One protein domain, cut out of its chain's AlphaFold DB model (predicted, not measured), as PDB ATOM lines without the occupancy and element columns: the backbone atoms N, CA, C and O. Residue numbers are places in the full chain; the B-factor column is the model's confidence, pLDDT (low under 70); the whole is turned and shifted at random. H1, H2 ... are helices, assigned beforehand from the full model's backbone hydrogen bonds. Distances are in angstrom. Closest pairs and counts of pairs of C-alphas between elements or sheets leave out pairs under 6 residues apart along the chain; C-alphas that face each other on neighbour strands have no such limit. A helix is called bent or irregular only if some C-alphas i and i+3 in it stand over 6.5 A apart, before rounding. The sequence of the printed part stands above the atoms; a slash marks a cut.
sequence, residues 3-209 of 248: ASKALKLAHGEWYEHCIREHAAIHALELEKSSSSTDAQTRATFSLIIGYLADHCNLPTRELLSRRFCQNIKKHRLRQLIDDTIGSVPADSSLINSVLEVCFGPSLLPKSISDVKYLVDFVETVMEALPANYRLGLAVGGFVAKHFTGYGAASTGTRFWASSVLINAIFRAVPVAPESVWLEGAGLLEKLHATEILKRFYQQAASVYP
ATOM      1  N   ALA A   3      16.891  18.907  12.289       68.19
ATOM      2  CA  ALA A   3      17.191  18.222  11.028       68.19
ATOM      3  C   ALA A   3      18.238  18.961  10.171       68.19
ATOM      4  O   ALA A   3      19.178  18.350   9.678       68.19
ATOM      5  N   SER A   4      18.153  20.290  10.056       68.50
ATOM      6  CA  SER A   4      19.130  21.082   9.290       68.50
ATOM      7  C   SER A   4      20.513  21.118   9.954       68.50
ATOM      8  O   SER A   4      21.525  21.262   9.275       68.50
ATOM      9  N   LYS A   5      20.578  20.998  11.290       70.19
ATOM     10  CA  LYS A   5      21.851  20.839  12.015       70.19
ATOM     11  C   LYS A   5      22.412  19.426  11.845       70.19
ATOM     12  O   LYS A   5      23.613  19.295  11.649       70.19
ATOM     13  N   ALA A   6      21.557  18.404  11.882       68.12
ATOM     14  CA  ALA A   6      21.944  17.015  11.648       68.12
ATOM     15  C   ALA A   6      22.502  16.818  10.232       68.12
ATOM     16  O   ALA A   6      23.568  16.233  10.090       68.12
ATOM     17  N   LEU A   7      21.864  17.398   9.208       73.94
ATOM     18  CA  LEU A   7      22.348  17.359   7.826       73.94
ATOM     19  C   LEU A   7      23.757  17.955   7.680       73.94
ATOM     20  O   LEU A   7      24.609  17.360   7.032       73.94
ATOM     21  N   LYS A   8      24.028  19.094   8.331       73.81
ATOM     22  CA  LYS A   8      25.353  19.743   8.301       73.81
ATOM     23  C   LYS A   8      26.462  18.931   8.979       73.81
ATOM     24  O   LYS A   8      27.630  19.189   8.718       73.81
ATOM     25  N   LEU A   9      26.100  18.021   9.879       71.94
ATOM     26  CA  LEU A   9      27.030  17.175  10.630       71.94
ATOM     27  C   LEU A   9      27.104  15.747  10.072       71.94
ATOM     28  O   LEU A   9      27.933  14.956  10.522       71.94
ATOM     29  N   ALA A  10      26.217  15.397   9.139       70.25
ATOM     30  CA  ALA A  10      26.139  14.064   8.579       70.25
ATOM     31  C   ALA A  10      27.250  13.857   7.545       70.25
ATOM     32  O   ALA A  10      27.478  14.695   6.676       70.25
ATOM     33  N   HIS A  11      27.919  12.710   7.623       65.81
ATOM     34  CA  HIS A  11      28.947  12.294   6.677       65.81
ATOM     35  C   HIS A  11      28.834  10.788   6.419       65.81
ATOM     36  O   HIS A  11      28.374  10.032   7.279       65.81
ATOM     37  N   GLY A  12      29.282  10.350   5.241       67.44
ATOM     38  CA  GLY A  12      29.289   8.935   4.868       67.44
ATOM     39  C   GLY A  12      27.883   8.336   4.779       67.44
ATOM     40  O   GLY A  12      26.970   8.961   4.247       67.44
ATOM     41  N   GLU A  13      27.709   7.127   5.310       65.44
ATOM     42  CA  GLU A  13      26.485   6.313   5.173       65.44
ATOM     43  C   GLU A  13      25.225   6.974   5.764       65.44
ATOM     44  O   GLU A  13      24.115   6.743   5.293       65.44
ATOM     45  N   TRP A  14      25.382   7.847   6.762       72.62
ATOM     46  CA  TRP A  14      24.263   8.534   7.418       72.62
ATOM     47  C   TRP A  14      23.761   9.752   6.644       72.62
ATOM     48  O   TRP A  14      22.678  10.265   6.925       72.62
ATOM     49  N   TYR A  15      24.546  10.232   5.679       78.25
ATOM     50  CA  TYR A  15      24.242  11.449   4.942       78.25
ATOM     51  C   TYR A  15      22.971  11.313   4.098       78.25
ATOM     52  O   TYR A  15      22.088  12.168   4.166       78.25
ATOM     53  N   GLU A  16      22.835  10.198   3.375       78.94
ATOM     54  CA  GLU A  16      21.646   9.904   2.571       78.94
ATOM     55  C   GLU A  16      20.378   9.877   3.431       78.94
ATOM     56  O   GLU A  16      19.373  10.502   3.087       78.94
ATOM     57  N   HIS A  17      20.434   9.198   4.579       83.00
ATOM     58  CA  HIS A  17      19.305   9.132   5.502       83.00
ATOM     59  C   HIS A  17      18.927  10.524   6.029       83.00
ATOM     60  O   HIS A  17      17.760  10.909   5.963       83.00
ATOM     61  N   CYS A  18      19.908  11.322   6.460       84.06
ATOM     62  CA  CYS A  18      19.677  12.684   6.945       84.06
ATOM     63  C   CYS A  18      19.070  13.605   5.878       84.06
ATOM     64  O   CYS A  18      18.180  14.395   6.196       84.06
ATOM     65  N   ILE A  19      19.511  13.504   4.620       85.25
ATOM     66  CA  ILE A  19      18.913  14.246   3.503       85.25
ATOM     67  C   ILE A  19      17.449  13.849   3.303       85.25
ATOM     68  O   ILE A  19      16.594  14.722   3.134       85.25
ATOM     69  N   ARG A  20      17.153  12.545   3.315       87.06
ATOM     70  CA  ARG A  20      15.798  12.035   3.088       87.06
ATOM     71  C   ARG A  20      14.846  12.491   4.186       87.06
ATOM     72  O   ARG A  20      13.769  12.988   3.877       87.06
ATOM     73  N   GLU A  21      15.269  12.404   5.443       86.69
ATOM     74  CA  GLU A  21      14.500  12.906   6.585       86.69
ATOM     75  C   GLU A  21      14.309  14.427   6.515       86.69
ATOM     76  O   GLU A  21      13.204  14.930   6.717       86.69
ATOM     77  N   HIS A  22      15.358  15.182   6.164       89.06
ATOM     78  CA  HIS A  22      15.249  16.632   5.993       89.06
ATOM     79  C   HIS A  22      14.240  16.998   4.894       89.06
ATOM     80  O   HIS A  22      13.415  17.891   5.089       89.06
ATOM     81  N   ALA A  23      14.261  16.284   3.766       88.19
ATOM     82  CA  ALA A  23      13.303  16.464   2.681       88.19
ATOM     83  C   ALA A  23      11.868  16.089   3.091       88.19
ATOM     84  O   ALA A  23      10.940  16.830   2.769       88.19
ATOM     85  N   ALA A  24      11.683  14.996   3.840       88.38
ATOM     86  CA  ALA A  24      10.378  14.567   4.347       88.38
ATOM     87  C   ALA A  24       9.767  15.607   5.294       88.38
ATOM     88  O   ALA A  24       8.615  16.009   5.129       88.38
ATOM     89  N   ILE A  25      10.553  16.084   6.263       88.38
ATOM     90  CA  ILE A  25      10.119  17.111   7.216       88.38
ATOM     91  C   ILE A  25       9.739  18.389   6.468       88.38
ATOM     92  O   ILE A  25       8.665  18.935   6.705       88.38
ATOM     93  N   HIS A  26      10.576  18.833   5.528       87.88
ATOM     94  CA  HIS A  26      10.305  20.032   4.742       87.88
ATOM     95  C   HIS A  26       9.024  19.902   3.904       87.88
ATOM     96  O   HIS A  26       8.208  20.822   3.879       87.88
ATOM     97  N   ALA A  27       8.805  18.751   3.259       85.69
ATOM     98  CA  ALA A  27       7.580  18.484   2.508       85.69
ATOM     99  C   ALA A  27       6.332  18.575   3.406       85.69
ATOM    100  O   ALA A  27       5.375  19.258   3.043       85.69
ATOM    101  N   LEU A  28       6.374  17.983   4.606       85.50
ATOM    102  CA  LEU A  28       5.283  18.047   5.589       85.50
ATOM    103  C   LEU A  28       5.035  19.467   6.116       85.50
ATOM    104  O   LEU A  28       3.896  19.843   6.392       85.50
ATOM    105  N   GLU A  29       6.084  20.267   6.295       85.56
ATOM    106  CA  GLU A  29       5.946  21.668   6.701       85.56
ATOM    107  C   GLU A  29       5.299  22.516   5.609       85.56
ATOM    108  O   GLU A  29       4.452  23.362   5.905       85.56
ATOM    109  N   LEU A  30       5.643  22.268   4.346       84.44
ATOM    110  CA  LEU A  30       5.014  22.926   3.204       84.44
ATOM    111  C   LEU A  30       3.545  22.542   3.043       84.44
ATOM    112  O   LEU A  30       2.734  23.426   2.779       84.44
ATOM    113  N   GLU A  31       3.178  21.278   3.264       80.69
ATOM    114  CA  GLU A  31       1.765  20.864   3.269       80.69
ATOM    115  C   GLU A  31       0.952  21.599   4.342       80.69
ATOM    116  O   GLU A  31      -0.206  21.940   4.122       80.69
ATOM    117  N   LYS A  32       1.559  21.874   5.502       81.00
ATOM    118  CA  LYS A  32       0.892  22.577   6.611       81.00
ATOM    119  C   LYS A  32       0.815  24.088   6.420       81.00
ATOM    120  O   LYS A  32      -0.100  24.715   6.945       81.00
ATOM    121  N   SER A  33       1.805  24.678   5.756       76.62
ATOM    122  CA  SER A  33       1.982  26.134   5.688       76.62
ATOM    123  C   SER A  33       1.524  26.757   4.374       76.62
ATOM    124  O   SER A  33       1.169  27.936   4.356       76.62
ATOM    125  N   SER A  34       1.525  26.003   3.274       71.31
ATOM    126  CA  SER A  34       1.177  26.525   1.956       71.31
ATOM    127  C   SER A  34      -0.274  26.217   1.593       71.31
ATOM    128  O   SER A  34      -0.759  25.102   1.744       71.31
ATOM    129  N   SER A  35      -0.977  27.222   1.073       69.00
ATOM    130  CA  SER A  35      -2.338  27.063   0.546       69.00
ATOM    131  C   SER A  35      -2.367  26.635  -0.928       69.00
ATOM    132  O   SER A  35      -3.441  26.378  -1.466       69.00
ATOM    133  N   SER A  36      -1.206  26.574  -1.596       81.75
ATOM    134  CA  SER A  36      -1.080  26.308  -3.032       81.75
ATOM    135  C   SER A  36      -0.065  25.203  -3.320       81.75
ATOM    136  O   SER A  36       1.123  25.339  -3.020       81.75
ATOM    137  N   THR A  37      -0.524  24.152  -4.004       81.62
ATOM    138  CA  THR A  37       0.302  23.024  -4.472       81.62
ATOM    139  C   THR A  37       1.456  23.471  -5.379       81.62
ATOM    140  O   THR A  37       2.515  22.841  -5.410       81.62
ATOM    141  N   ASP A  38       1.291  24.577  -6.111       82.88
ATOM    142  CA  ASP A  38       2.328  25.082  -7.015       82.88
ATOM    143  C   ASP A  38       3.474  25.757  -6.251       82.88
ATOM    144  O   ASP A  38       4.647  25.501  -6.525       82.88
ATOM    145  N   ALA A  39       3.146  26.542  -5.218       84.62
ATOM    146  CA  ALA A  39       4.145  27.124  -4.324       84.62
ATOM    147  C   ALA A  39       4.939  26.027  -3.596       84.62
ATOM    148  O   ALA A  39       6.163  26.116  -3.490       84.62
ATOM    149  N   GLN A  40       4.252  24.955  -3.182       85.69
ATOM    150  CA  GLN A  40       4.884  23.779  -2.591       85.69
ATOM    151  C   GLN A  40       5.869  23.099  -3.544       85.69
ATOM    152  O   GLN A  40       6.998  22.776  -3.161       85.69
ATOM    153  N   THR A  41       5.457  22.909  -4.797       87.25
ATOM    154  CA  THR A  41       6.286  22.284  -5.832       87.25
ATOM    155  C   THR A  41       7.556  23.094  -6.081       87.25
ATOM    156  O   THR A  41       8.652  22.539  -6.053       87.25
ATOM    157  N   ARG A  42       7.433  24.418  -6.247       87.81
ATOM    158  CA  ARG A  42       8.588  25.301  -6.478       87.81
ATOM    159  C   ARG A  42       9.568  25.289  -5.309       87.81
ATOM    160  O   ARG A  42      10.763  25.132  -5.531       87.81
ATOM    161  N   ALA A  43       9.074  25.400  -4.075       88.62
ATOM    162  CA  ALA A  43       9.926  25.351  -2.887       88.62
ATOM    163  C   ALA A  43      10.673  24.012  -2.772       88.62
ATOM    164  O   ALA A  43      11.846  23.980  -2.405       88.62
ATOM    165  N   THR A  44      10.014  22.913  -3.141       89.75
ATOM    166  CA  THR A  44      10.628  21.581  -3.165       89.75
ATOM    167  C   THR A  44      11.701  21.473  -4.250       89.75
ATOM    168  O   THR A  44      12.794  20.986  -3.976       89.75
ATOM    169  N   PHE A  45      11.452  21.982  -5.460       91.62
ATOM    170  CA  PHE A  45      12.471  22.040  -6.516       91.62
ATOM    171  C   PHE A  45      13.686  22.867  -6.092       91.62
ATOM    172  O   PHE A  45      14.815  22.405  -6.239       91.62
ATOM    173  N   SER A  46      13.475  24.044  -5.496       90.31
ATOM    174  CA  SER A  46      14.566  24.875  -4.977       90.31
ATOM    175  C   SER A  46      15.371  24.172  -3.882       90.31
ATOM    176  O   SER A  46      16.594  24.285  -3.872       90.31
ATOM    177  N   LEU A  47      14.717  23.414  -2.993       90.38
ATOM    178  CA  LEU A  47      15.404  22.611  -1.978       90.38
ATOM    179  C   LEU A  47      16.333  21.570  -2.619       90.38
ATOM    180  O   LEU A  47      17.489  21.449  -2.225       90.38
ATOM    181  N   ILE A  48      15.833  20.835  -3.615       89.38
ATOM    182  CA  ILE A  48      16.590  19.773  -4.289       89.38
ATOM    183  C   ILE A  48      17.762  20.352  -5.084       89.38
ATOM    184  O   ILE A  48      18.863  19.809  -5.028       89.38
ATOM    185  N   ILE A  49      17.557  21.481  -5.767       88.56
ATOM    186  CA  ILE A  49      18.643  22.225  -6.421       88.56
ATOM    187  C   ILE A  49      19.687  22.671  -5.387       88.56
ATOM    188  O   ILE A  49      20.884  22.566  -5.641       88.56
ATOM    189  N   GLY A  50      19.255  23.094  -4.197       86.38
ATOM    190  CA  GLY A  50      20.152  23.401  -3.083       86.38
ATOM    191  C   GLY A  50      21.034  22.216  -2.682       86.38
ATOM    192  O   GLY A  50      22.234  22.392  -2.498       86.38
ATOM    193  N   TYR A  51      20.481  21.000  -2.621       84.75
ATOM    194  CA  TYR A  51      21.275  19.794  -2.350       84.75
ATOM    195  C   TYR A  51      22.294  19.482  -3.451       84.75
ATOM    196  O   TYR A  51      23.372  18.977  -3.151       84.75
ATOM    197  N   LEU A  52      21.966  19.774  -4.714       80.00
ATOM    198  CA  LEU A  52      22.869  19.574  -5.852       80.00
ATOM    199  C   LEU A  52      24.043  20.559  -5.862       80.00
ATOM    200  O   LEU A  52      25.143  20.181  -6.264       80.00
ATOM    201  N   ALA A  53      23.813  21.803  -5.430       77.06
ATOM    202  CA  ALA A  53      24.838  22.844  -5.382       77.06
ATOM    203  C   ALA A  53      25.952  22.530  -4.368       77.06
ATOM    204  O   ALA A  53      27.107  22.909  -4.571       77.06
ATOM    205  N   ASP A  54      25.638  21.782  -3.307       68.38
ATOM    206  CA  ASP A  54      26.642  21.248  -2.392       68.38
ATOM    207  C   ASP A  54      27.319  20.006  -3.010       68.38
ATOM    208  O   ASP A  54      27.116  18.867  -2.584       68.38
ATOM    209  N   HIS A  55      28.163  20.223  -4.026       54.19
ATOM    210  CA  HIS A  55      28.859  19.184  -4.805       54.19
ATOM    211  C   HIS A  55      29.670  18.166  -3.975       54.19
ATOM    212  O   HIS A  55      30.018  17.102  -4.481       54.19
ATOM    213  N   CYS A  56      29.957  18.447  -2.700       51.09
ATOM    214  CA  CYS A  56      30.628  17.525  -1.778       51.09
ATOM    215  C   CYS A  56      29.800  16.277  -1.410       51.09
ATOM    216  O   CYS A  56      30.315  15.397  -0.722       51.09
ATOM    217  N   ASN A  57      28.538  16.205  -1.840       55.00
ATOM    218  CA  ASN A  57      27.540  15.293  -1.283       55.00
ATOM    219  C   ASN A  57      26.963  14.271  -2.266       55.00
ATOM    220  O   ASN A  57      26.211  13.387  -1.853       55.00
ATOM    221  N   LEU A  58      27.290  14.371  -3.556       59.59
ATOM    222  CA  LEU A  58      26.858  13.365  -4.519       59.59
ATOM    223  C   LEU A  58      27.751  12.125  -4.376       59.59
ATOM    224  O   LEU A  58      28.969  12.241  -4.523       59.59
ATOM    225  N   PRO A  59      27.181  10.939  -4.088       59.59
ATOM    226  CA  PRO A  59      27.970   9.724  -4.013       59.59
ATOM    227  C   PRO A  59      28.583   9.458  -5.387       59.59
ATOM    228  O   PRO A  59      27.877   9.208  -6.365       59.59
ATOM    229  N   THR A  60      29.906   9.508  -5.484       59.59
ATOM    230  CA  THR A  60      30.604   9.041  -6.680       59.59
ATOM    231  C   THR A  60      30.637   7.522  -6.617       59.59
ATOM    232  O   THR A  60      31.160   6.953  -5.656       59.59
ATOM    233  N   ARG A  61      30.080   6.832  -7.618       56.09
ATOM    234  CA  ARG A  61      30.310   5.385  -7.721       56.09
ATOM    235  C   ARG A  61      31.795   5.170  -7.997       56.09
ATOM    236  O   ARG A  61      32.393   5.908  -8.763       56.09
ATOM    237  N   GLU A  62      32.426   4.185  -7.376       57.41
ATOM    238  CA  GLU A  62      33.776   3.786  -7.781       57.41
ATOM    239  C   GLU A  62      33.631   2.680  -8.841       57.41
ATOM    240  O   GLU A  62      33.083   1.617  -8.553       57.41
ATOM    241  N   LEU A  63      34.080   2.923 -10.082       56.03
ATOM    242  CA  LEU A  63      34.014   1.926 -11.173       56.03
ATOM    243  C   LEU A  63      34.958   0.737 -10.948       56.03
ATOM    244  O   LEU A  63      34.768  -0.339 -11.510       56.03
ATOM    245  N   LEU A  64      35.967   0.926 -10.105       60.78
ATOM    246  CA  LEU A  64      36.906  -0.094  -9.672       60.78
ATOM    247  C   LEU A  64      36.829  -0.197  -8.157       60.78
ATOM    248  O   LEU A  64      36.703   0.816  -7.478       60.78
ATOM    249  N   SER A  65      36.941  -1.410  -7.612       64.19
ATOM    250  CA  SER A  65      36.920  -1.565  -6.155       64.19
ATOM    251  C   SER A  65      37.980  -0.668  -5.506       64.19
ATOM    252  O   SER A  65      39.133  -0.646  -5.950       64.19
ATOM    253  N   ARG A  66      37.628   0.009  -4.408       59.56
ATOM    254  CA  ARG A  66      38.557   0.801  -3.587       59.56
ATOM    255  C   ARG A  66      39.885   0.084  -3.334       59.56
ATOM    256  O   ARG A  66      40.953   0.683  -3.410       59.56
ATOM    257  N   ARG A  67      39.814  -1.232  -3.101       64.00
ATOM    258  CA  ARG A  67      40.965  -2.125  -2.911       64.00
ATOM    259  C   ARG A  67      41.855  -2.208  -4.154       64.00
ATOM    260  O   ARG A  67      43.072  -2.165  -4.022       64.00
ATOM    261  N   PHE A  68      41.275  -2.311  -5.346       71.44
ATOM    262  CA  PHE A  68      42.018  -2.303  -6.606       71.44
ATOM    263  C   PHE A  68      42.750  -0.970  -6.800       71.44
ATOM    264  O   PHE A  68      43.962  -0.976  -6.986       71.44
ATOM    265  N   CYS A  69      42.061   0.163  -6.637       67.31
ATOM    266  CA  CYS A  69      42.668   1.490  -6.779       67.31
ATOM    267  C   CYS A  69      43.770   1.760  -5.740       67.31
ATOM    268  O   CYS A  69      44.823   2.296  -6.078       67.31
ATOM    269  N   GLN A  70      43.569   1.353  -4.483       66.88
ATOM    270  CA  GLN A  70      44.566   1.492  -3.411       66.88
ATOM    271  C   GLN A  70      45.793   0.593  -3.606       66.88
ATOM    272  O   GLN A  70      46.893   0.949  -3.182       66.88
ATOM    273  N   ASN A  71      45.632  -0.554  -4.269       75.44
ATOM    274  CA  ASN A  71      46.736  -1.466  -4.559       75.44
ATOM    275  C   ASN A  71      47.642  -0.970  -5.699       75.44
ATOM    276  O   ASN A  71      48.770  -1.455  -5.843       75.44
ATOM    277  N   ILE A  72      47.201   0.011  -6.493       78.25
ATOM    278  CA  ILE A  72      48.006   0.595  -7.567       78.25
ATOM    279  C   ILE A  72      48.965   1.631  -6.984       78.25
ATOM    280  O   ILE A  72      48.660   2.811  -6.833       78.25
ATOM    281  N   LYS A  73      50.186   1.176  -6.686       81.19
ATOM    282  CA  LYS A  73      51.265   2.028  -6.157       81.19
ATOM    283  C   LYS A  73      51.910   2.936  -7.214       81.19
ATOM    284  O   LYS A  73      52.583   3.901  -6.868       81.19
ATOM    285  N   LYS A  74      51.749   2.625  -8.506       88.75
ATOM    286  CA  LYS A  74      52.356   3.392  -9.607       88.75
ATOM    287  C   LYS A  74      51.452   4.558 -10.009       88.75
ATOM    288  O   LYS A  74      50.438   4.347 -10.663       88.75
ATOM    289  N   HIS A  75      51.880   5.784  -9.709       81.88
ATOM    290  CA  HIS A  75      51.141   7.013 -10.026       81.88
ATOM    291  C   HIS A  75      50.744   7.134 -11.505       81.88
ATOM    292  O   HIS A  75      49.590   7.397 -11.808       81.88
ATOM    293  N   ARG A  76      51.674   6.863 -12.433       83.19
ATOM    294  CA  ARG A  76      51.395   6.911 -13.882       83.19
ATOM    295  C   ARG A  76      50.311   5.926 -14.324       83.19
ATOM    296  O   ARG A  76      49.557   6.232 -15.232       83.19
ATOM    297  N   LEU A  77      50.240   4.754 -13.688       81.50
ATOM    298  CA  LEU A  77      49.203   3.766 -13.986       81.50
ATOM    299  C   LEU A  77      47.848   4.222 -13.442       81.50
ATOM    300  O   LEU A  77      46.838   4.011 -14.095       81.50
ATOM    301  N   ARG A  78      47.835   4.876 -12.276       74.75
ATOM    302  CA  ARG A  78      46.622   5.460 -11.703       74.75
ATOM    303  C   ARG A  78      46.078   6.597 -12.566       74.75
ATOM    304  O   ARG A  78      44.921   6.534 -12.936       74.75
ATOM    305  N   GLN A  79      46.935   7.535 -12.977       78.00
ATOM    306  CA  GLN A  79      46.562   8.592 -13.923       78.00
ATOM    307  C   GLN A  79      46.033   8.016 -15.233       78.00
ATOM    308  O   GLN A  79      44.962   8.401 -15.659       78.00
ATOM    309  N   LEU A  80      46.722   7.032 -15.820       81.12
ATOM    310  CA  LEU A  80      46.241   6.388 -17.041       81.12
ATOM    311  C   LEU A  80      44.861   5.750 -16.844       81.12
ATOM    312  O   LEU A  80      44.018   5.861 -17.722       81.12
ATOM    313  N   ILE A  81      44.622   5.075 -15.719       74.56
ATOM    314  CA  ILE A  81      43.322   4.472 -15.405       74.56
ATOM    315  C   ILE A  81      42.255   5.549 -15.235       74.56
ATOM    316  O   ILE A  81      41.199   5.419 -15.839       74.56
ATOM    317  N   ASP A  82      42.533   6.604 -14.475       71.56
ATOM    318  CA  ASP A  82      41.601   7.713 -14.259       71.56
ATOM    319  C   ASP A  82      41.295   8.441 -15.587       71.56
ATOM    320  O   ASP A  82      40.138   8.739 -15.874       71.56
ATOM    321  N   ASP A  83      42.296   8.623 -16.455       74.62
ATOM    322  CA  ASP A  83      42.157   9.216 -17.792       74.62
ATOM    323  C   ASP A  83      41.393   8.295 -18.764       74.62
ATOM    324  O   ASP A  83      40.652   8.767 -19.624       74.62
ATOM    325  N   THR A  84      41.563   6.972 -18.644       72.06
ATOM    326  CA  THR A  84      40.923   5.976 -19.529       72.06
ATOM    327  C   THR A  84      39.482   5.687 -19.114       72.06
ATOM    328  O   THR A  84      38.616   5.493 -19.963       72.06
ATOM    329  N   ILE A  85      39.227   5.616 -17.808       64.38
ATOM    330  CA  ILE A  85      37.906   5.350 -17.231       64.38
ATOM    331  C   ILE A  85      37.070   6.639 -17.174       64.38
ATOM    332  O   ILE A  85      35.841   6.573 -17.223       64.38
ATOM    333  N   GLY A  86      37.725   7.801 -17.135       62.31
ATOM    334  CA  GLY A  86      37.087   9.098 -16.978       62.31
ATOM    335  C   GLY A  86      36.574   9.331 -15.555       62.31
ATOM    336  O   GLY A  86      36.652   8.472 -14.672       62.31
ATOM    337  N   SER A  87      36.016  10.519 -15.322       56.84
ATOM    338  CA  SER A  87      35.285  10.812 -14.090       56.84
ATOM    339  C   SER A  87      34.053   9.913 -13.995       56.84
ATOM    340  O   SER A  87      33.224   9.869 -14.907       56.84
ATOM    341  N   VAL A  88      33.917   9.183 -12.883       56.81
ATOM    342  CA  VAL A  88      32.748   8.322 -12.695       56.81
ATOM    343  C   VAL A  88      31.490   9.190 -12.618       56.81
ATOM    344  O   VAL A  88      31.489  10.168 -11.864       56.81
ATOM    345  N   PRO A  89      30.413   8.851 -13.352       59.19
ATOM    346  CA  PRO A  89      29.151   9.561 -13.228       59.19
ATOM    347  C   PRO A  89      28.667   9.563 -11.774       59.19
ATOM    348  O   PRO A  89      28.678   8.527 -11.102       59.19
ATOM    349  N   ALA A  90      28.237  10.729 -11.299       68.75
ATOM    350  CA  ALA A  90      27.636  10.874  -9.982       68.75
ATOM    351  C   ALA A  90      26.378   9.994  -9.854       68.75
ATOM    352  O   ALA A  90      25.588   9.873 -10.798       68.75
ATOM    353  N   ASP A  91      26.196   9.357  -8.694       76.38
ATOM    354  CA  ASP A  91      25.041   8.501  -8.448       76.38
ATOM    355  C   ASP A  91      23.766   9.341  -8.326       76.38
ATOM    356  O   ASP A  91      23.645  10.221  -7.473       76.38
ATOM    357  N   SER A  92      22.782   9.033  -9.169       85.50
ATOM    358  CA  SER A  92      21.468   9.672  -9.125       85.50
ATOM    359  C   SER A  92      20.535   9.078  -8.064       85.50
ATOM    360  O   SER A  92      19.455   9.625  -7.835       85.50
ATOM    361  N   SER A  93      20.922   7.978  -7.407       85.56
ATOM    362  CA  SER A  93      20.122   7.272  -6.394       85.56
ATOM    363  C   SER A  93      19.667   8.176  -5.249       85.56
ATOM    364  O   SER A  93      18.490   8.145  -4.888       85.56
ATOM    365  N   LEU A  94      20.560   9.028  -4.739       85.19
ATOM    366  CA  LEU A  94      20.278   9.955  -3.646       85.19
ATOM    367  C   LEU A  94      19.171  10.943  -4.030       85.19
ATOM    368  O   LEU A  94      18.154  11.039  -3.348       85.19
ATOM    369  N   ILE A  95      19.342  11.640  -5.155       89.44
ATOM    370  CA  ILE A  95      18.370  12.635  -5.627       89.44
ATOM    371  C   ILE A  95      17.045  11.974  -6.000       89.44
ATOM    372  O   ILE A  95      15.989  12.491  -5.648       89.44
ATOM    373  N   ASN A  96      17.079  10.802  -6.636       92.25
ATOM    374  CA  ASN A  96      15.866  10.038  -6.915       92.25
ATOM    375  C   ASN A  96      15.142   9.645  -5.623       92.25
ATOM    376  O   ASN A  96      13.931   9.788  -5.552       92.25
ATOM    377  N   SER A  97      15.863   9.237  -4.577       90.19
ATOM    378  CA  SER A  97      15.261   8.903  -3.280       90.19
ATOM    379  C   SER A  97      14.643  10.123  -2.593       90.19
ATOM    380  O   SER A  97      13.587  10.014  -1.976       90.19
ATOM    381  N   VAL A  98      15.260  11.301  -2.719       91.12
ATOM    382  CA  VAL A  98      14.682  12.567  -2.239       91.12
ATOM    383  C   VAL A  98      13.407  12.908  -3.005       91.12
ATOM    384  O   VAL A  98      12.393  13.238  -2.396       91.12
ATOM    385  N   LEU A  99      13.435  12.782  -4.332       93.06
ATOM    386  CA  LEU A  99      12.259  12.985  -5.176       93.06
ATOM    387  C   LEU A  99      11.136  12.002  -4.830       93.06
ATOM    388  O   LEU A  99       9.978  12.410  -4.778       93.06
ATOM    389  N   GLU A 100      11.461  10.740  -4.533       93.88
ATOM    390  CA  GLU A 100      10.489   9.740  -4.077       93.88
ATOM    391  C   GLU A 100       9.855  10.112  -2.738       93.88
ATOM    392  O   GLU A 100       8.650   9.951  -2.565       93.88
ATOM    393  N   VAL A 101      10.638  10.638  -1.798       92.19
ATOM    394  CA  VAL A 101      10.117  11.117  -0.511       92.19
ATOM    395  C   VAL A 101       9.165  12.299  -0.709       92.19
ATOM    396  O   VAL A 101       8.126  12.360  -0.056       92.19
ATOM    397  N   CYS A 102       9.491  13.228  -1.609       90.50
ATOM    398  CA  CYS A 102       8.702  14.442  -1.810       90.50
ATOM    399  C   CYS A 102       7.459  14.241  -2.690       90.50
ATOM    400  O   CYS A 102       6.429  14.864  -2.443       90.50
ATOM    401  N   PHE A 103       7.547  13.411  -3.728       91.19
ATOM    402  CA  PHE A 103       6.505  13.281  -4.754       91.19
ATOM    403  C   PHE A 103       5.976  11.853  -4.921       91.19
ATOM    404  O   PHE A 103       5.028  11.626  -5.677       91.19
ATOM    405  N   GLY A 104       6.548  10.885  -4.207       91.12
ATOM    406  CA  GLY A 104       6.242   9.472  -4.369       91.12
ATOM    407  C   GLY A 104       6.962   8.842  -5.570       91.12
ATOM    408  O   GLY A 104       7.852   9.442  -6.175       91.12
ATOM    409  N   PRO A 105       6.561   7.623  -5.970       89.94
ATOM    410  CA  PRO A 105       7.271   6.840  -6.986       89.94
ATOM    411  C   PRO A 105       7.288   7.480  -8.383       89.94
ATOM    412  O   PRO A 105       8.040   7.033  -9.243       89.94
ATOM    413  N   SER A 106       6.478   8.516  -8.635       89.75
ATOM    414  CA  SER A 106       6.494   9.262  -9.897       89.75
ATOM    415  C   SER A 106       7.693  10.194 -10.047       89.75
ATOM    416  O   SER A 106       7.885  10.698 -11.148       89.75
ATOM    417  N   LEU A 107       8.453  10.476  -8.979       93.94
ATOM    418  CA  LEU A 107       9.557  11.458  -8.914       93.94
ATOM    419  C   LEU A 107       9.178  12.912  -9.233       93.94
ATOM    420  O   LEU A 107       9.962  13.823  -9.001       93.94
ATOM    421  N   LEU A 108       7.986  13.135  -9.772       93.62
ATOM    422  CA  LEU A 108       7.446  14.420 -10.168       93.62
ATOM    423  C   LEU A 108       6.085  14.633  -9.502       93.62
ATOM    424  O   LEU A 108       5.369  13.656  -9.241       93.62
ATOM    425  N   PRO A 109       5.702  15.897  -9.258       90.31
ATOM    426  CA  PRO A 109       4.386  16.237  -8.731       90.31
ATOM    427  C   PRO A 109       3.266  15.780  -9.677       90.31
ATOM    428  O   PRO A 109       3.446  15.636 -10.885       90.31
ATOM    429  N   LYS A 110       2.061  15.596  -9.125       88.00
ATOM    430  CA  LYS A 110       0.882  15.131  -9.883       88.00
ATOM    431  C   LYS A 110       0.419  16.110 -10.966       88.00
ATOM    432  O   LYS A 110      -0.210  15.692 -11.935       88.00
ATOM    433  N   SER A 111       0.680  17.398 -10.775       84.94
ATOM    434  CA  SER A 111       0.314  18.477 -11.688       84.94
ATOM    435  C   SER A 111       1.274  19.642 -11.507       84.94
ATOM    436  O   SER A 111       1.711  19.902 -10.389       84.94
ATOM    437  N   ILE A 112       1.548  20.366 -12.588       84.44
ATOM    438  CA  ILE A 112       2.376  21.572 -12.589       84.44
ATOM    439  C   ILE A 112       1.617  22.635 -13.374       84.44
ATOM    440  O   ILE A 112       1.119  22.340 -14.462       84.44
ATOM    441  N   SER A 113       1.493  23.840 -12.814       81.44
ATOM    442  CA  SER A 113       0.760  24.926 -13.474       81.44
ATOM    443  C   SER A 113       1.563  25.573 -14.604       81.44
ATOM    444  O   SER A 113       0.994  25.946 -15.627       81.44
ATOM    445  N   ASP A 114       2.885  25.651 -14.444       86.12
ATOM    446  CA  ASP A 114       3.798  26.253 -15.408       86.12
ATOM    447  C   ASP A 114       4.957  25.303 -15.745       86.12
ATOM    448  O   ASP A 114       5.798  24.952 -14.913       86.12
ATOM    449  N   VAL A 115       4.984  24.897 -17.015       89.50
ATOM    450  CA  VAL A 115       5.972  23.986 -17.607       89.50
ATOM    451  C   VAL A 115       7.387  24.516 -17.466       89.50
ATOM    452  O   VAL A 115       8.319  23.723 -17.351       89.50
ATOM    453  N   LYS A 116       7.563  25.839 -17.437       90.88
ATOM    454  CA  LYS A 116       8.879  26.450 -17.299       90.88
ATOM    455  C   LYS A 116       9.578  25.991 -16.022       90.88
ATOM    456  O   LYS A 116      10.752  25.649 -16.085       90.88
ATOM    457  N   TYR A 117       8.862  25.885 -14.902       89.81
ATOM    458  CA  TYR A 117       9.463  25.399 -13.655       89.81
ATOM    459  C   TYR A 117       9.901  23.944 -13.742       89.81
ATOM    460  O   TYR A 117      10.932  23.591 -13.178       89.81
ATOM    461  N   LEU A 118       9.137  23.106 -14.451       93.12
ATOM    462  CA  LEU A 118       9.534  21.722 -14.690       93.12
ATOM    463  C   LEU A 118      10.809  21.665 -15.533       93.12
ATOM    464  O   LEU A 118      11.725  20.928 -15.185       93.12
ATOM    465  N   VAL A 119      10.862  22.438 -16.619       95.00
ATOM    466  CA  VAL A 119      12.018  22.479 -17.521       95.00
ATOM    467  C   VAL A 119      13.254  22.971 -16.781       95.00
ATOM    468  O   VAL A 119      14.247  22.256 -16.745       95.00
ATOM    469  N   ASP A 120      13.176  24.133 -16.128       94.12
ATOM    470  CA  ASP A 120      14.308  24.731 -15.414       94.12
ATOM    471  C   ASP A 120      14.832  23.777 -14.319       94.12
ATOM    472  O   ASP A 120      16.042  23.586 -14.176       94.12
ATOM    473  N   PHE A 121      13.930  23.114 -13.582       94.81
ATOM    474  CA  PHE A 121      14.301  22.115 -12.578       94.81
ATOM    475  C   PHE A 121      15.004  20.902 -13.196       94.81
ATOM    476  O   PHE A 121      16.086  20.521 -12.752       94.81
ATOM    477  N   VAL A 122      14.403  20.290 -14.217       96.00
ATOM    478  CA  VAL A 122      14.929  19.071 -14.841       96.00
ATOM    479  C   VAL A 122      16.260  19.337 -15.534       96.00
ATOM    480  O   VAL A 122      17.168  18.530 -15.374       96.00
ATOM    481  N   GLU A 123      16.403  20.452 -16.252       95.44
ATOM    482  CA  GLU A 123      17.674  20.846 -16.873       95.44
ATOM    483  C   GLU A 123      18.767  21.013 -15.816       95.44
ATOM    484  O   GLU A 123      19.837  20.429 -15.956       95.44
ATOM    485  N   THR A 124      18.471  21.687 -14.699       93.56
ATOM    486  CA  THR A 124      19.431  21.841 -13.592       93.56
ATOM    487  C   THR A 124      19.857  20.484 -13.018       93.56
ATOM    488  O   THR A 124      21.040  20.235 -12.785       93.56
ATOM    489  N   VAL A 125      18.904  19.568 -12.800       92.31
ATOM    490  CA  VAL A 125      19.218  18.222 -12.295       92.31
ATOM    491  C   VAL A 125      20.017  17.420 -13.320       92.31
ATOM    492  O   VAL A 125      20.955  16.730 -12.939       92.31
ATOM    493  N   MET A 126      19.665  17.487 -14.604       92.19
ATOM    494  CA  MET A 126      20.322  16.735 -15.677       92.19
ATOM    495  C   MET A 126      21.693  17.308 -16.051       92.19
ATOM    496  O   MET A 126      22.545  16.562 -16.523       92.19
ATOM    497  N   GLU A 127      21.946  18.592 -15.805       90.19
ATOM    498  CA  GLU A 127      23.279  19.186 -15.909       90.19
ATOM    499  C   GLU A 127      24.229  18.565 -14.874       90.19
ATOM    500  O   GLU A 127      25.342  18.162 -15.213       90.19
ATOM    501  N   ALA A 128      23.758  18.393 -13.634       86.44
ATOM    502  CA  ALA A 128      24.528  17.758 -12.565       86.44
ATOM    503  C   ALA A 128      24.566  16.219 -12.670       86.44
ATOM    504  O   ALA A 128      25.582  15.589 -12.370       86.44
ATOM    505  N   LEU A 129      23.457  15.599 -13.081       88.56
ATOM    506  CA  LEU A 129      23.230  14.151 -13.101       88.56
ATOM    507  C   LEU A 129      22.728  13.688 -14.479       88.56
ATOM    508  O   LEU A 129      21.614  13.167 -14.602       88.56
ATOM    509  N   PRO A 130      23.554  13.802 -15.529       88.94
ATOM    510  CA  PRO A 130      23.118  13.590 -16.909       88.94
ATOM    511  C   PRO A 130      22.756  12.142 -17.244       88.94
ATOM    512  O   PRO A 130      22.212  11.883 -18.309       88.94
ATOM    513  N   ALA A 131      23.077  11.193 -16.364       89.56
ATOM    514  CA  ALA A 131      22.781   9.769 -16.496       89.56
ATOM    515  C   ALA A 131      21.497   9.342 -15.753       89.56
ATOM    516  O   ALA A 131      21.230   8.145 -15.618       89.56
ATOM    517  N   ASN A 132      20.714  10.290 -15.214       92.94
ATOM    518  CA  ASN A 132      19.538   9.995 -14.395       92.94
ATOM    519  C   ASN A 132      18.331   9.537 -15.234       92.94
ATOM    520  O   ASN A 132      17.327  10.238 -15.377       92.94
ATOM    521  N   TYR A 133      18.404   8.323 -15.779       93.56
ATOM    522  CA  TYR A 133      17.339   7.757 -16.607       93.56
ATOM    523  C   TYR A 133      16.013   7.582 -15.851       93.56
ATOM    524  O   TYR A 133      14.967   7.641 -16.487       93.56
ATOM    525  N   ARG A 134      16.014   7.405 -14.516       94.56
ATOM    526  CA  ARG A 134      14.766   7.300 -13.733       94.56
ATOM    527  C   ARG A 134      13.981   8.607 -13.789       94.56
ATOM    528  O   ARG A 134      12.785   8.586 -14.070       94.56
ATOM    529  N   LEU A 135      14.663   9.740 -13.599       95.69
ATOM    530  CA  LEU A 135      14.049  11.051 -13.789       95.69
ATOM    531  C   LEU A 135      13.654  11.274 -15.257       95.69
ATOM    532  O   LEU A 135      12.567  11.774 -15.518       95.69
ATOM    533  N   GLY A 136      14.481  10.845 -16.216       96.62
ATOM    534  CA  GLY A 136      14.146  10.913 -17.646       96.62
ATOM    535  C   GLY A 136      12.842  10.180 -17.996       96.62
ATOM    536  O   GLY A 136      11.985  10.738 -18.682       96.62
ATOM    537  N   LEU A 137      12.653   8.961 -17.478       96.94
ATOM    538  CA  LEU A 137      11.420   8.178 -17.632       96.94
ATOM    539  C   LEU A 137      10.224   8.875 -16.972       96.94
ATOM    540  O   LEU A 137       9.167   8.992 -17.591       96.94
ATOM    541  N   ALA A 138      10.399   9.387 -15.750       97.12
ATOM    542  CA  ALA A 138       9.363  10.130 -15.037       97.12
ATOM    543  C   ALA A 138       8.897  11.369 -15.820       97.12
ATOM    544  O   ALA A 138       7.694  11.573 -15.993       97.12
ATOM    545  N   VAL A 139       9.835  12.156 -16.357       97.12
ATOM    546  CA  VAL A 139       9.549  13.330 -17.197       97.12
ATOM    547  C   VAL A 139       8.834  12.918 -18.479       97.12
ATOM    548  O   VAL A 139       7.799  13.497 -18.809       97.12
ATOM    549  N   GLY A 140       9.329  11.895 -19.179       96.44
ATOM    550  CA  GLY A 140       8.691  11.383 -20.392       96.44
ATOM    551  C   GLY A 140       7.256  10.913 -20.139       96.44
ATOM    552  O   GLY A 140       6.347  11.276 -20.884       96.44
ATOM    553  N   GLY A 141       7.028  10.170 -19.053       96.25
ATOM    554  CA  GLY A 141       5.702   9.706 -18.640       96.25
ATOM    555  C   GLY A 141       4.760  10.845 -18.253       96.25
ATOM    556  O   GLY A 141       3.604  10.862 -18.683       96.25
ATOM    557  N   PHE A 142       5.254  11.828 -17.497       95.44
ATOM    558  CA  PHE A 142       4.495  13.027 -17.145       95.44
ATOM    559  C   PHE A 142       4.088  13.804 -18.402       95.44
ATOM    560  O   PHE A 142       2.911  14.118 -18.594       95.44
ATOM    561  N   VAL A 143       5.032  14.055 -19.309       95.25
ATOM    562  CA  VAL A 143       4.760  14.833 -20.519       95.25
ATOM    563  C   VAL A 143       3.817  14.094 -21.468       95.25
ATOM    564  O   VAL A 143       2.862  14.694 -21.959       95.25
ATOM    565  N   ALA A 144       4.003  12.787 -21.654       93.81
ATOM    566  CA  ALA A 144       3.107  11.957 -22.459       93.81
ATOM    567  C   ALA A 144       1.659  11.963 -21.934       93.81
ATOM    568  O   ALA A 144       0.718  11.869 -22.717       93.81
ATOM    569  N   LYS A 145       1.472  12.090 -20.615       93.31
ATOM    570  CA  LYS A 145       0.148  12.134 -19.984       93.31
ATOM    571  C   LYS A 145      -0.519  13.507 -20.078       93.31
ATOM    572  O   LYS A 145      -1.733  13.575 -20.245       93.31
ATOM    573  N   HIS A 146       0.250  14.586 -19.932       90.94
ATOM    574  CA  HIS A 146      -0.293  15.937 -19.747       90.94
ATOM    575  C   HIS A 146      -0.211  16.834 -20.996       90.94
ATOM    576  O   HIS A 146      -0.945  17.816 -21.073       90.94
ATOM    577  N   PHE A 147       0.616  16.501 -21.995       89.88
ATOM    578  CA  PHE A 147       0.863  17.331 -23.187       89.88
ATOM    579  C   PHE A 147       0.513  16.599 -24.488       89.88
ATOM    580  O   PHE A 147       1.334  16.477 -25.394       89.88
ATOM    581  N   THR A 148      -0.728  16.125 -24.594       86.19
ATOM    582  CA  THR A 148      -1.231  15.377 -25.764       86.19
ATOM    583  C   THR A 148      -1.711  16.265 -26.919       86.19
ATOM    584  O   THR A 148      -1.962  15.769 -28.016       86.19
ATOM    585  N   GLY A 149      -1.839  17.578 -26.701       84.12
ATOM    586  CA  GLY A 149      -2.300  18.523 -27.717       84.12
ATOM    587  C   GLY A 149      -1.321  18.700 -28.887       84.12
ATOM    588  O   GLY A 149      -0.112  18.531 -28.745       84.12
ATOM    589  N   TYR A 150      -1.842  19.107 -30.048       82.56
ATOM    590  CA  TYR A 150      -1.045  19.391 -31.256       82.56
ATOM    591  C   TYR A 150      -0.514  20.834 -31.332       82.56
ATOM    592  O   TYR A 150       0.104  21.216 -32.323       82.56
ATOM    593  N   GLY A 151      -0.747  21.651 -30.300       86.81
ATOM    594  CA  GLY A 151      -0.249  23.024 -30.247       86.81
ATOM    595  C   GLY A 151       1.281  23.088 -30.204       86.81
ATOM    596  O   GLY A 151       1.935  22.186 -29.682       86.81
ATOM    597  N   ALA A 152       1.855  24.186 -30.709       81.62
ATOM    598  CA  ALA A 152       3.307  24.384 -30.771       81.62
ATOM    599  C   ALA A 152       3.995  24.211 -29.403       81.62
ATOM    600  O   ALA A 152       5.038  23.567 -29.325       81.62
ATOM    601  N   ALA A 153       3.375  24.704 -28.325       85.19
ATOM    602  CA  ALA A 153       3.876  24.525 -26.963       85.19
ATOM    603  C   ALA A 153       3.939  23.039 -26.560       85.19
ATOM    604  O   ALA A 153       4.996  22.563 -26.162       85.19
ATOM    605  N   SER A 154       2.853  22.276 -26.746       88.31
ATOM    606  CA  SER A 154       2.819  20.837 -26.439       88.31
ATOM    607  C   SER A 154       3.798  20.028 -27.293       88.31
ATOM    608  O   SER A 154       4.437  19.103 -26.796       88.31
ATOM    609  N   THR A 155       3.962  20.371 -28.570       91.44
ATOM    610  CA  THR A 155       4.959  19.735 -29.447       91.44
ATOM    611  C   THR A 155       6.385  20.041 -28.992       91.44
ATOM    612  O   THR A 155       7.189  19.118 -28.882       91.44
ATOM    613  N   GLY A 156       6.682  21.295 -28.637       92.88
ATOM    614  CA  GLY A 156       7.974  21.685 -28.069       92.88
ATOM    615  C   GLY A 156       8.289  20.950 -26.762       92.88
ATOM    616  O   GLY A 156       9.376  20.396 -26.620       92.88
ATOM    617  N   THR A 157       7.325  20.854 -25.840       94.44
ATOM    618  CA  THR A 157       7.497  20.126 -24.572       94.44
ATOM    619  C   THR A 157       7.733  18.630 -24.790       94.44
ATOM    620  O   THR A 157       8.599  18.048 -24.139       94.44
ATOM    621  N   ARG A 158       7.022  17.992 -25.730       94.62
ATOM    622  CA  ARG A 158       7.250  16.578 -26.080       94.62
ATOM    623  C   ARG A 158       8.634  16.343 -26.683       94.62
ATOM    624  O   ARG A 158       9.297  15.370 -26.321       94.62
ATOM    625  N   PHE A 159       9.087  17.239 -27.559       94.38
ATOM    626  CA  PHE A 159      10.426  17.175 -28.146       94.38
ATOM    627  C   PHE A 159      11.523  17.321 -27.083       94.38
ATOM    628  O   PHE A 159      12.465  16.524 -27.039       94.38
ATOM    629  N   TRP A 160      11.370  18.295 -26.186       96.19
ATOM    630  CA  TRP A 160      12.260  18.491 -25.046       96.19
ATOM    631  C   TRP A 160      12.324  17.240 -24.156       96.19
ATOM    632  O   TRP A 160      13.405  16.699 -23.935       96.19
ATOM    633  N   ALA A 161      11.173  16.705 -23.737       96.75
ATOM    634  CA  ALA A 161      11.111  15.509 -22.898       96.75
ATOM    635  C   ALA A 161      11.745  14.284 -23.574       96.75
ATOM    636  O   ALA A 161      12.442  13.505 -22.925       96.75
ATOM    637  N   SER A 162      11.551  14.138 -24.889       96.62
ATOM    638  CA  SER A 162      12.192  13.085 -25.685       96.62
ATOM    639  C   SER A 162      13.716  13.223 -25.667       96.62
ATOM    640  O   SER A 162      14.424  12.233 -25.498       96.62
ATOM    641  N   SER A 163      14.223  14.452 -25.788       95.62
ATOM    642  CA  SER A 163      15.660  14.748 -25.764       95.62
ATOM    643  C   SER A 163      16.280  14.444 -24.400       95.62
ATOM    644  O   SER A 163      17.318  13.786 -24.332       95.62
ATOM    645  N   VAL A 164      15.617  14.852 -23.312       96.62
ATOM    646  CA  VAL A 164      16.026  14.539 -21.933       96.62
ATOM    647  C   VAL A 164      16.085  13.027 -21.713       96.62
ATOM    648  O   VAL A 164      17.097  12.511 -21.244       96.62
ATOM    649  N   LEU A 165      15.028  12.305 -22.097       96.50
ATOM    650  CA  LEU A 165      14.938  10.855 -21.940       96.50
ATOM    651  C   LEU A 165      16.061  10.122 -22.689       96.50
ATOM    652  O   LEU A 165      16.741   9.276 -22.107       96.50
ATOM    653  N   ILE A 166      16.279  10.460 -23.963       94.44
ATOM    654  CA  ILE A 166      17.317   9.832 -24.790       94.44
ATOM    655  C   ILE A 166      18.700  10.091 -24.196       94.44
ATOM    656  O   ILE A 166      19.470   9.147 -24.011       94.44
ATOM    657  N   ASN A 167      19.002  11.347 -23.858       93.56
ATOM    658  CA  ASN A 167      20.291  11.717 -23.282       93.56
ATOM    659  C   ASN A 167      20.547  10.986 -21.962       93.56
ATOM    660  O   ASN A 167      21.640  10.453 -21.769       93.56
ATOM    661  N   ALA A 168      19.538  10.899 -21.093       94.12
ATOM    662  CA  ALA A 168      19.660  10.232 -19.805       94.12
ATOM    663  C   ALA A 168      19.929   8.725 -19.943       94.12
ATOM    664  O   ALA A 168      20.794   8.187 -19.251       94.12
ATOM    665  N   ILE A 169      19.236   8.045 -20.864       93.56
ATOM    666  CA  ILE A 169      19.450   6.615 -21.135       93.56
ATOM    667  C   ILE A 169      20.831   6.375 -21.756       93.56
ATOM    668  O   ILE A 169      21.539   5.460 -21.340       93.56
ATOM    669  N   PHE A 170      21.239   7.202 -22.723       90.12
ATOM    670  CA  PHE A 170      22.505   7.017 -23.441       90.12
ATOM    671  C   PHE A 170      23.721   7.255 -22.545       90.12
ATOM    672  O   PHE A 170      24.768   6.650 -22.759       90.12
ATOM    673  N   ARG A 171      23.591   8.130 -21.543       87.56
ATOM    674  CA  ARG A 171      24.666   8.458 -20.597       87.56
ATOM    675  C   ARG A 171      24.705   7.545 -19.369       87.56
ATOM    676  O   ARG A 171      25.625   7.663 -18.564       87.56
ATOM    677  N   ALA A 172      23.749   6.635 -19.206       86.19
ATOM    678  CA  ALA A 172      23.737   5.689 -18.094       86.19
ATOM    679  C   ALA A 172      24.825   4.608 -18.248       86.19
ATOM    680  O   ALA A 172      24.841   3.869 -19.231       86.19
ATOM    681  N   VAL A 173      25.721   4.488 -17.257       58.69
ATOM    682  CA  VAL A 173      26.836   3.515 -17.208       58.69
ATOM    683  C   VAL A 173      26.627   2.498 -16.065       58.69
ATOM    684  O   VAL A 173      26.171   2.899 -14.994       58.69
ATOM    685  N   PRO A 174      27.003   1.212 -16.224       58.75
ATOM    686  CA  PRO A 174      27.367   0.547 -17.468       58.75
ATOM    687  C   PRO A 174      26.074   0.104 -18.159       58.75
ATOM    688  O   PRO A 174      25.609  -1.006 -17.952       58.75
ATOM    689  N   VAL A 175      25.493   1.003 -18.957       67.44
ATOM    690  CA  VAL A 175      24.254   0.824 -19.711       67.44
ATOM    691  C   VAL A 175      23.000   0.667 -18.836       67.44
ATOM    692  O   VAL A 175      22.855  -0.271 -18.058       67.44
ATOM    693  N   ALA A 176      22.029   1.572 -19.012       79.00
ATOM    694  CA  ALA A 176      20.698   1.410 -18.423       79.00
ATOM    695  C   ALA A 176      20.110   0.027 -18.773       79.00
ATOM    696  O   ALA A 176      20.227  -0.368 -19.936       79.00
ATOM    697  N   PRO A 177      19.467  -0.697 -17.835       87.44
ATOM    698  CA  PRO A 177      18.938  -2.041 -18.075       87.44
ATOM    699  C   PRO A 177      18.095  -2.140 -19.349       87.44
ATOM    700  O   PRO A 177      17.402  -1.190 -19.703       87.44
ATOM    701  N   GLU A 178      18.082  -3.298 -20.007       90.94
ATOM    702  CA  GLU A 178      17.271  -3.551 -21.211       90.94
ATOM    703  C   GLU A 178      15.814  -3.070 -21.069       90.94
ATOM    704  O   GLU A 178      15.259  -2.455 -21.981       90.94
ATOM    705  N   SER A 179      15.205  -3.295 -19.900       92.06
ATOM    706  CA  SER A 179      13.837  -2.857 -19.604       92.06
ATOM    707  C   SER A 179      13.654  -1.343 -19.724       92.06
ATOM    708  O   SER A 179      12.609  -0.900 -20.189       92.06
ATOM    709  N   VAL A 180      14.672  -0.556 -19.366       93.75
ATOM    710  CA  VAL A 180      14.663   0.911 -19.473       93.75
ATOM    711  C   VAL A 180      14.671   1.353 -20.932       93.75
ATOM    712  O   VAL A 180      14.008   2.326 -21.276       93.75
ATOM    713  N   TRP A 181      15.369   0.632 -21.813       94.38
ATOM    714  CA  TRP A 181      15.338   0.918 -23.249       94.38
ATOM    715  C   TRP A 181      13.968   0.613 -23.853       94.38
ATOM    716  O   TRP A 181      13.448   1.417 -24.621       94.38
ATOM    717  N   LEU A 182      13.346  -0.507 -23.475       94.56
ATOM    718  CA  LEU A 182      11.990  -0.850 -23.918       94.56
ATOM    719  C   LEU A 182      10.953   0.168 -23.423       94.56
ATOM    720  O   LEU A 182      10.122   0.637 -24.199       94.56
ATOM    721  N   GLU A 183      11.022   0.538 -22.144       95.69
ATOM    722  CA  GLU A 183      10.140   1.546 -21.554       95.69
ATOM    723  C   GLU A 183      10.347   2.919 -22.206       95.69
ATOM    724  O   GLU A 183       9.381   3.572 -22.608       95.69
ATOM    725  N   GLY A 184      11.607   3.323 -22.387       95.44
ATOM    726  CA  GLY A 184      11.979   4.565 -23.052       95.44
ATOM    727  C   GLY A 184      11.461   4.630 -24.487       95.44
ATOM    728  O   GLY A 184      10.874   5.636 -24.878       95.44
ATOM    729  N   ALA A 185      11.580   3.543 -25.253       94.81
ATOM    730  CA  ALA A 185      11.033   3.454 -26.605       94.81
ATOM    731  C   ALA A 185       9.502   3.628 -26.627       94.81
ATOM    732  O   ALA A 185       8.979   4.402 -27.430       94.81
ATOM    733  N   GLY A 186       8.788   2.972 -25.706       94.31
ATOM    734  CA  GLY A 186       7.336   3.120 -25.576       94.31
ATOM    735  C   GLY A 186       6.900   4.533 -25.171       94.31
ATOM    736  O   GLY A 186       5.838   4.999 -25.583       94.31
ATOM    737  N   LEU A 187       7.711   5.250 -24.387       95.62
ATOM    738  CA  LEU A 187       7.475   6.663 -24.081       95.62
ATOM    739  C   LEU A 187       7.754   7.566 -25.285       95.62
ATOM    740  O   LEU A 187       6.942   8.440 -25.569       95.62
ATOM    741  N   LEU A 188       8.845   7.345 -26.020       95.19
ATOM    742  CA  LEU A 188       9.172   8.114 -27.227       95.19
ATOM    743  C   LEU A 188       8.074   8.017 -28.292       95.19
ATOM    744  O   LEU A 188       7.767   9.009 -28.950       95.19
ATOM    745  N   GLU A 189       7.437   6.853 -28.423       92.56
ATOM    746  CA  GLU A 189       6.267   6.679 -29.284       92.56
ATOM    747  C   GLU A 189       5.090   7.559 -28.828       92.56
ATOM    748  O   GLU A 189       4.536   8.312 -29.628       92.56
ATOM    749  N   LYS A 190       4.766   7.553 -27.527       92.94
ATOM    750  CA  LYS A 190       3.714   8.407 -26.937       92.94
ATOM    751  C   LYS A 190       4.034   9.903 -27.020       92.94
ATOM    752  O   LYS A 190       3.126  10.729 -27.067       92.94
ATOM    753  N   LEU A 191       5.315  10.260 -27.041       93.12
ATOM    754  CA  LEU A 191       5.792  11.629 -27.238       93.12
ATOM    755  C   LEU A 191       5.827  12.034 -28.724       93.12
ATOM    756  O   LEU A 191       6.153  13.179 -29.026       93.12
ATOM    757  N   HIS A 192       5.449  11.141 -29.646       89.75
ATOM    758  CA  HIS A 192       5.484  11.338 -31.098       89.75
ATOM    759  C   HIS A 192       6.887  11.619 -31.665       89.75
ATOM    760  O   HIS A 192       7.027  12.262 -32.704       89.75
ATOM    761  N   ALA A 193       7.938  11.090 -31.032       85.38
ATOM    762  CA  ALA A 193       9.320  11.182 -31.506       85.38
ATOM    763  C   ALA A 193       9.657  10.076 -32.531       85.38
ATOM    764  O   ALA A 193      10.695   9.414 -32.443       85.38
ATOM    765  N   THR A 194       8.765   9.841 -33.498       80.38
ATOM    766  CA  THR A 194       8.816   8.688 -34.415       80.38
ATOM    767  C   THR A 194      10.099   8.643 -35.246       80.38
ATOM    768  O   THR A 194      10.725   7.593 -35.353       80.38
ATOM    769  N   GLU A 195      10.566   9.778 -35.764       79.75
ATOM    770  CA  GLU A 195      11.800   9.840 -36.563       79.75
ATOM    771  C   GLU A 195      13.043   9.393 -35.776       79.75
ATOM    772  O   GLU A 195      13.959   8.769 -36.320       79.75
ATOM    773  N   ILE A 196      13.066   9.684 -34.474       87.62
ATOM    774  CA  ILE A 196      14.196   9.394 -33.590       87.62
ATOM    775  C   ILE A 196      14.108   7.960 -33.054       87.62
ATOM    776  O   ILE A 196      15.135   7.321 -32.821       87.62
ATOM    777  N   LEU A 197      12.895   7.417 -32.929       90.31
ATOM    778  CA  LEU A 197      12.632   6.095 -32.365       90.31
ATOM    779  C   LEU A 197      13.348   4.964 -33.122       90.31
ATOM    780  O   LEU A 197      13.899   4.058 -32.500       90.31
ATOM    781  N   LYS A 198      13.444   5.047 -34.455       88.06
ATOM    782  CA  LYS A 198      14.227   4.082 -35.248       88.06
ATOM    783  C   LYS A 198      15.702   4.065 -34.841       88.06
ATOM    784  O   LYS A 198      16.271   3.000 -34.612       88.06
ATOM    785  N   ARG A 199      16.323   5.244 -34.735       89.69
ATOM    786  CA  ARG A 199      17.733   5.375 -34.326       89.69
ATOM    787  C   ARG A 199      17.931   4.933 -32.881       89.69
ATOM    788  O   ARG A 199      18.935   4.304 -32.566       89.69
ATOM    789  N   PHE A 200      16.953   5.216 -32.025       93.12
ATOM    790  CA  PHE A 200      16.947   4.761 -30.643       93.12
ATOM    791  C   PHE A 200      16.971   3.228 -30.554       93.12
ATOM    792  O   PHE A 200      17.825   2.682 -29.861       93.12
ATOM    793  N   TYR A 201      16.126   2.521 -31.313       92.25
ATOM    794  CA  TYR A 201      16.156   1.054 -31.369       92.25
ATOM    795  C   TYR A 201      17.456   0.494 -31.956       92.25
ATOM    796  O   TYR A 201      17.974  -0.498 -31.447       92.25
ATOM    797  N   GLN A 202      18.006   1.120 -32.999       89.81
ATOM    798  CA  GLN A 202      19.304   0.726 -33.558       89.81
ATOM    799  C   GLN A 202      20.419   0.823 -32.512       89.81
ATOM    800  O   GLN A 202      21.238  -0.090 -32.402       89.81
ATOM    801  N   GLN A 203      20.419   1.891 -31.712       91.69
ATOM    802  CA  GLN A 203      21.355   2.041 -30.605       91.69
ATOM    803  C   GLN A 203      21.079   1.029 -29.486       91.69
ATOM    804  O   GLN A 203      22.006   0.406 -28.982       91.69
ATOM    805  N   ALA A 204      19.818   0.794 -29.124       91.69
ATOM    806  CA  ALA A 204      19.464  -0.200 -28.113       91.69
ATOM    807  C   ALA A 204      19.954  -1.606 -28.503       91.69
ATOM    808  O   ALA A 204      20.491  -2.334 -27.676       91.69
ATOM    809  N   ALA A 205      19.817  -1.968 -29.779       89.75
ATOM    810  CA  ALA A 205      20.257  -3.247 -30.324       89.75
ATOM    811  C   ALA A 205      21.786  -3.358 -30.468       89.75
ATOM    812  O   ALA A 205      22.319  -4.465 -30.445       89.75
ATOM    813  N   SER A 206      22.516  -2.244 -30.613       89.12
ATOM    814  CA  SER A 206      23.987  -2.267 -30.585       89.12
ATOM    815  C   SER A 206      24.517  -2.481 -29.166       89.12
ATOM    816  O   SER A 206      25.503  -3.187 -28.968       89.12
ATOM    817  N   VAL A 207      23.810  -1.919 -28.189       89.62
ATOM    818  CA  VAL A 207      24.099  -2.006 -26.761       89.62
ATOM    819  C   VAL A 207      23.706  -3.372 -26.176       89.62
ATOM    820  O   VAL A 207      24.467  -3.956 -25.408       89.62
ATOM    821  N   TYR A 208      22.552  -3.910 -26.575       90.38
ATOM    822  CA  TYR A 208      22.031  -5.218 -26.170       90.38
ATOM    823  C   TYR A 208      21.879  -6.148 -27.383       90.38
ATOM    824  O   TYR A 208      20.761  -6.514 -27.761       90.38
ATOM    825  N   PRO A 209      22.996  -6.580 -28.000       89.62
ATOM    826  CA  PRO A 209      22.972  -7.332 -29.254       89.62
ATOM    827  C   PRO A 209      22.258  -8.679 -29.151       89.62
ATOM    828  O   PRO A 209      21.774  -9.171 -30.166       89.62
TER     829      PRO A 209
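What this domain is: This is residues 3 to 209 of the 248 residues of an uncharacterized protein of Zea mays (UniProt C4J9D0). Picture a flat slab of helices laid side by side, an up-and-down bundle of H2, H3, H6, H7, H8, H9, H10 and H11 in which each runs against the one before it, with short H1 packing on H2 at one end. H4 and H5 form a small arm that sticks out from one side. The printed part has 207 residues with eleven named helices, H1 to H11 in chain order, and no named strand; the class is all helix. It is compact, with a radius of gyration of the C-alphas of 19.1 A and spans of 60 by 49 by 23 A.

How they stand to each other: Start at H1, residues 3 to 9, a helical hairpin with H2, residues 13 to 33; their closest C-alphas, Leu 7 and Cys 18, are 5.5 A apart. H2 and H3, residues 37 to 53, form the next hairpin, touching at C-alphas Leu 30 and Gln 40, 5.9 A. H4, residues 66 to 71, and H5, residues 75 to 85, are close but not clearly touching, C-alphas Cys 69 and Arg 78 being 7.5 A apart; neither touches any helix. Look next at H6, residues 93 to 103, which touches H2 at C-alphas Arg 20 and Val 98, 5.5 A, the same way at a shallow tilt of 20 degrees. H7, residues 115 to 128, touches H3 at C-alphas Phe 45 and Phe 121, 6.3 A. H7 and H8, residues 133 to 146, are near each other. H8 and H9, residues 152 to 170, form a hairpin with C-alphas Gly 136 and Leu 165 4.4 A apart. H10, residues 178 to 190, touches H8 at C-alphas Ala 144 and Lys 190, 5.7 A. H11, residues 194 to 207, runs opposite ways to H10 at a shallow tilt of 6 degrees, with C-alphas Trp 181 and Ala 204 6.5 A apart. Each O i to N i+4 pair is within hydrogen-bond range except in H2, 16 of 17, and H11, 8 of 10.

Where its parts are: Find C-alpha 3 at (17.191, 18.222, 11.028), where H1 begins. H2 runs 31.5 A to C-alpha 33 at (1.982, 26.134, 5.688) and is only just irregular, C-alphas 13 and 16 being 6.6 A apart. H3 measures 24.6 A and H9 26.9 A. H11 ends at C-alpha 207 at (24.099, -2.006, -26.761).

The domain as a whole: The C-alphas farthest apart, Lys 73 and Gly 151, are 60.6 A apart. The printed part has no cut; the links H3 to H4 and H6 to H7 are long. The mean pLDDT of the printed part is 83.9, with 32 residues under 70, among them 54 to 67 and 85 to 90.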